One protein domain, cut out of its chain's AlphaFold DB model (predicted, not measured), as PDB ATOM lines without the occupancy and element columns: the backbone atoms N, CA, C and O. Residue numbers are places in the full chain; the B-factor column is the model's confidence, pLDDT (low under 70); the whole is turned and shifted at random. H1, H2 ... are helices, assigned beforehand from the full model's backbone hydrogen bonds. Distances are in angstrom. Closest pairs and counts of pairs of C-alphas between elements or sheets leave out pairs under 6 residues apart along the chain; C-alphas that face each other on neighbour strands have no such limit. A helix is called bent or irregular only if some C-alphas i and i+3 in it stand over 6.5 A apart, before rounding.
ATOM      1  N   GLU A  57     481.430 723.376 330.046       91.06
ATOM      2  CA  GLU A  57     481.290 722.774 328.708       91.06
ATOM      3  C   GLU A  57     481.794 721.324 328.661       91.06
ATOM      4  O   GLU A  57     481.025 720.393 328.431       91.06
ATOM      5  N   GLN A  58     483.066 721.111 329.008       91.19
ATOM      6  CA  GLN A  58     483.688 719.782 328.977       91.19
ATOM      7  C   GLN A  58     483.040 718.790 329.954       91.19
ATOM      8  O   GLN A  58     483.040 717.580 329.714       91.19
ATOM      9  N   ALA A  59     482.525 719.283 331.084       90.81
ATOM     10  CA  ALA A  59     481.840 718.445 332.062       90.81
ATOM     11  C   ALA A  59     480.470 718.007 331.531       90.81
ATOM     12  O   ALA A  59     480.134 716.829 331.623       90.81
ATOM     13  N   ILE A  60     479.727 718.936 330.927       90.88
ATOM     14  CA  ILE A  60     478.414 718.696 330.327       90.88
ATOM     15  C   ILE A  60     478.527 717.689 329.184       90.88
ATOM     16  O   ILE A  60     477.806 716.693 329.194       90.88
ATOM     17  N   GLU A  61     479.465 717.892 328.256       91.06
ATOM     18  CA  GLU A  61     479.708 716.953 327.152       91.06
ATOM     19  C   GLU A  61     479.979 715.541 327.679       91.06
ATOM     20  O   GLU A  61     479.330 714.579 327.268       91.06
ATOM     21  N   ARG A  62     480.866 715.415 328.674       90.12
ATOM     22  CA  ARG A  62     481.179 714.120 329.288       90.12
ATOM     23  C   ARG A  62     479.960 713.485 329.953       90.12
ATOM     24  O   ARG A  62     479.777 712.276 329.863       90.12
ATOM     25  N   TRP A  63     479.151 714.262 330.667       90.25
ATOM     26  CA  TRP A  63     477.961 713.737 331.337       90.25
ATOM     27  C   TRP A  63     476.905 713.260 330.343       90.25
ATOM     28  O   TRP A  63     476.195 712.298 330.640       90.25
ATOM     29  N   VAL A  64     476.810 713.893 329.174       89.81
ATOM     30  CA  VAL A  64     475.938 713.438 328.086       89.81
ATOM     31  C   VAL A  64     476.475 712.166 327.445       89.81
ATOM     32  O   VAL A  64     475.709 711.218 327.282       89.81
ATOM     33  N   ASP A  65     477.781 712.090 327.182       88.38
ATOM     34  CA  ASP A  65     478.425 710.880 326.651       88.38
ATOM     35  C   ASP A  65     478.246 709.672 327.590       88.38
ATOM     36  O   ASP A  65     478.083 708.536 327.143       88.38
ATOM     37  N   LEU A  66     478.227 709.912 328.906       86.94
ATOM     38  CA  LEU A  66     477.975 708.897 329.936       86.94
ATOM     39  C   LEU A  66     476.480 708.602 330.162       86.94
ATOM     40  O   LEU A  66     476.142 707.731 330.965       86.94
ATOM     41  N   GLY A  67     475.574 709.326 329.499       86.62
ATOM     42  CA  GLY A  67     474.125 709.183 329.670       86.62
ATOM     43  C   GLY A  67     473.595 709.663 331.027       86.62
ATOM     44  O   GLY A  67     472.468 709.341 331.409       86.62
ATOM     45  N   TRP A  68     474.383 710.431 331.785       85.94
ATOM     46  CA  TRP A  68     473.979 710.979 333.084       85.94
ATOM     47  C   TRP A  68     473.015 712.150 332.941       85.94
ATOM     48  O   TRP A  68     472.145 712.359 333.789       85.94
ATOM     49  N   THR A  69     473.134 712.898 331.855       88.12
ATOM     50  CA  THR A  69     472.237 714.003 331.535       88.12
ATOM     51  C   THR A  69     471.917 714.026 330.045       88.12
ATOM     52  O   THR A  69     472.517 713.304 329.251       88.12
ATOM     53  N   LYS A  70     470.936 714.842 329.676       86.81
ATOM     54  CA  LYS A  70     470.552 715.144 328.299       86.81
ATOM     55  C   LYS A  70     470.219 716.628 328.217       86.81
ATOM     56  O   LYS A  70     469.771 717.195 329.211       86.81
ATOM     57  N   GLY A  71     470.420 717.232 327.053       85.56
ATOM     58  CA  GLY A  71     469.909 718.576 326.811       85.56
ATOM     59  C   GLY A  71     468.412 718.582 326.532       85.56
ATOM     60  O   GLY A  71     467.718 717.561 326.616       85.56
ATOM     61  N   HIS A  72     467.934 719.765 326.190       85.38
ATOM     62  CA  HIS A  72     466.537 720.055 325.934       85.38
ATOM     63  C   HIS A  72     466.218 719.938 324.435       85.38
ATOM     64  O   HIS A  72     467.106 719.876 323.584       85.38
ATOM     65  N   GLU A  73     464.927 719.862 324.101       84.81
ATOM     66  CA  GLU A  73     464.456 719.675 322.716       84.81
ATOM     67  C   GLU A  73     464.792 720.857 321.793       84.81
ATOM     68  O   GLU A  73     464.797 720.713 320.574       84.81
ATOM     69  N   ASP A  74     465.104 722.015 322.372       88.25
ATOM     70  CA  ASP A  74     465.530 723.226 321.673       88.25
ATOM     71  C   ASP A  74     467.015 723.209 321.259       88.25
ATOM     72  O   ASP A  74     467.484 724.149 320.619       88.25
ATOM     73  N   GLY A  75     467.758 722.148 321.598       87.75
ATOM     74  CA  GLY A  75     469.182 722.008 321.284       87.75
ATOM     75  C   GLY A  75     470.119 722.723 322.261       87.75
ATOM     76  O   GLY A  75     471.309 722.855 321.968       87.75
ATOM     77  N   ASN A  76     469.610 723.167 323.412       90.88
ATOM     78  CA  ASN A  76     470.381 723.824 324.467       90.88
ATOM     79  C   ASN A  76     470.498 722.941 325.721       90.88
ATOM     80  O   ASN A  76     469.739 721.982 325.909       90.88
ATOM     81  N   PHE A  77     471.453 723.264 326.592       90.62
ATOM     82  CA  PHE A  77     471.627 722.622 327.898       90.62
ATOM     83  C   PHE A  77     471.069 723.457 329.062       90.62
ATOM     84  O   PHE A  77     470.698 722.899 330.090       90.62
ATOM     85  N   HIS A  78     471.005 724.777 328.898       91.00
ATOM     86  CA  HIS A  78     470.635 725.785 329.891       91.00
ATOM     87  C   HIS A  78     471.507 725.751 331.161       91.00
ATOM     88  O   HIS A  78     470.981 725.613 332.267       91.00
ATOM     89  N   PRO A  79     472.846 725.911 331.060       89.00
ATOM     90  CA  PRO A  79     473.765 725.742 332.195       89.00
ATOM     91  C   PRO A  79     473.547 726.743 333.344       89.00
ATOM     92  O   PRO A  79     473.925 726.463 334.479       89.00
ATOM     93  N   GLU A  80     472.924 727.889 333.061       89.50
ATOM     94  CA  GLU A  80     472.610 728.943 334.038       89.50
ATOM     95  C   GLU A  80     471.216 728.779 334.674       89.50
ATOM     96  O   GLU A  80     470.821 729.539 335.567       89.50
ATOM     97  N   GLN A  81     470.427 727.801 334.220       88.88
ATOM     98  CA  GLN A  81     469.110 727.547 334.782       88.88
ATOM     99  C   GLN A  81     469.228 726.941 336.184       88.88
ATOM    100  O   GLN A  81     470.063 726.086 336.475       88.88
ATOM    101  N   LYS A  82     468.334 727.370 337.083       80.00
ATOM    102  CA  LYS A  82     468.246 726.792 338.424       80.00
ATOM    103  C   LYS A  82     467.844 725.324 338.337       80.00
ATOM    104  O   LYS A  82     466.767 725.008 337.839       80.00
ATOM    105  N   VAL A  83     468.674 724.466 338.917       75.56
ATOM    106  CA  VAL A  83     468.400 723.037 339.075       75.56
ATOM    107  C   VAL A  83     467.452 722.818 340.255       75.56
ATOM    108  O   VAL A  83     467.652 723.362 341.348       75.56
ATOM    109  N   THR A  84     466.415 722.010 340.063       73.50
ATOM    110  CA  THR A  84     465.523 721.579 341.144       73.50
ATOM    111  C   THR A  84     466.165 720.477 341.990       73.50
ATOM    112  O   THR A  84     467.036 719.728 341.544       73.50
ATOM    113  N   ARG A  85     465.695 720.302 343.235       62.91
ATOM    114  CA  ARG A  85     466.161 719.200 344.103       62.91
ATOM    115  C   ARG A  85     465.967 717.825 343.449       62.91
ATOM    116  O   ARG A  85     466.825 716.964 343.602       62.91
ATOM    117  N   ALA A  86     464.867 717.632 342.720       62.78
ATOM    118  CA  ALA A  86     464.565 716.376 342.040       62.78
ATOM    119  C   ALA A  86     465.542 716.092 340.889       62.78
ATOM    120  O   ALA A  86     466.044 714.976 340.774       62.78
ATOM    121  N   GLU A  87     465.867 717.100 340.078       71.06
ATOM    122  CA  GLU A  87     466.828 716.970 338.974       71.06
ATOM    123  C   GLU A  87     468.242 716.678 339.479       71.06
ATOM    124  O   GLU A  87     468.918 715.804 338.937       71.06
ATOM    125  N   PHE A  88     468.665 717.342 340.560       77.75
ATOM    126  CA  PHE A  88     469.951 717.066 341.200       77.75
ATOM    127  C   PHE A  88     470.047 715.616 341.693       77.75
ATOM    128  O   PHE A  88     471.031 714.929 341.420       77.75
ATOM    129  N   ILE A  89     469.012 715.128 342.386       77.31
ATOM    130  CA  ILE A  89     468.972 713.745 342.883       77.31
ATOM    131  C   ILE A  89     468.951 712.752 341.713       77.31
ATOM    132  O   ILE A  89     469.660 711.749 341.752       77.31
ATOM    133  N   ALA A  90     468.198 713.034 340.647       78.31
ATOM    134  CA  ALA A  90     468.172 712.187 339.456       78.31
ATOM    135  C   ALA A  90     469.551 712.091 338.782       78.31
ATOM    136  O   ALA A  90     469.958 711.000 338.380       78.31
ATOM    137  N   LEU A  91     470.283 713.207 338.688       81.75
ATOM    138  CA  LEU A  91     471.659 713.227 338.192       81.75
ATOM    139  C   LEU A  91     472.581 712.400 339.100       81.75
ATOM    140  O   LEU A  91     473.298 711.534 338.604       81.75
ATOM    141  N   ALA A  92     472.523 712.608 340.419       81.56
ATOM    142  CA  ALA A  92     473.317 711.854 341.389       81.56
ATOM    143  C   ALA A  92     473.080 710.343 341.280       81.56
ATOM    144  O   ALA A  92     474.037 709.576 341.198       81.56
ATOM    145  N   ASN A  93     471.822 709.913 341.182       83.75
ATOM    146  CA  ASN A  93     471.491 708.499 341.047       83.75
ATOM    147  C   ASN A  93     472.095 707.880 339.782       83.75
ATOM    148  O   ASN A  93     472.639 706.780 339.848       83.75
ATOM    149  N   ARG A  94     472.073 708.590 338.648       85.81
ATOM    150  CA  ARG A  94     472.709 708.112 337.407       85.81
ATOM    151  C   ARG A  94     474.232 708.067 337.520       85.81
ATOM    152  O   ARG A  94     474.828 707.095 337.071       85.81
ATOM    153  N   MET A  95     474.848 709.076 338.143       85.00
ATOM    154  CA  MET A  95     476.304 709.133 338.337       85.00
ATOM    155  C   MET A  95     476.824 707.975 339.193       85.00
ATOM    156  O   MET A  95     477.846 707.377 338.864       85.00
ATOM    157  N   TYR A  96     476.118 707.650 340.277       86.00
ATOM    158  CA  TYR A  96     476.513 706.589 341.206       86.00
ATOM    159  C   TYR A  96     475.929 705.213 340.858       86.00
ATOM    160  O   TYR A  96     476.228 704.235 341.539       86.00
ATOM    161  N   GLY A  97     475.111 705.114 339.805       82.12
ATOM    162  CA  GLY A  97     474.470 703.860 339.414       82.12
ATOM    163  C   GLY A  97     473.450 703.356 340.438       82.12
ATOM    164  O   GLY A  97     473.236 702.149 340.550       82.12
TER     165      GLY A  97
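This is residues 57 to 97 of the 188 residues of the protein "S-layer homology domain-containing protein" of Paenibacillus piri (UniProt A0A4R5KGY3). Two helices, H1 and H2, stand apart from each other, and a long winding loop joins them: it leaves H1, passes between the two helices near residues 68 and 69, runs out to a turn at residues 73 to 75, and folds back in a wide arc to H2. Residues 80 to 86, of which 85 and 86 belong to H2, stick out from the rest. The printed part has 41 residues with two named helices, H1 then H2, and no named strand; its class is all helix. It is compact, with a radius of gyration of the C-alphas of 10.2 A, and spans 27 by 22 by 17 A.

H1 holds residues 57 to 65, from C-alpha 57 at (481.290, 722.774, 328.708) to C-alpha 65 at (478.425, 710.880, 326.651), 12.4 A. Residues 66 to 84 have no named element; C-alpha 74, in the turn, is at (465.530, 723.226, 321.673). H2, the longest helix, holds residues 85 to 96 and measures 16.6 A from its first C-alpha to its last, C-alpha 96 at (476.513, 706.589, 341.206).

H1 and H2 are apart: no C-alpha of the one is within 8 A of the other. In both helices every pair of O i and N i+4 is within hydrogen-bond range. Neither helix is bent.

The C-alphas of Asp 74 and Tyr 96, the two farthest apart, are 27.9 A from each other. The printed part has no cut, and its first and last C-alphas, 57 and 97, are 22.8 A apart. The link from H1 to H2, 19 residues, is long. The mean pLDDT of the printed part is 84.5, and residues 85 to 86, in H2, are under 70.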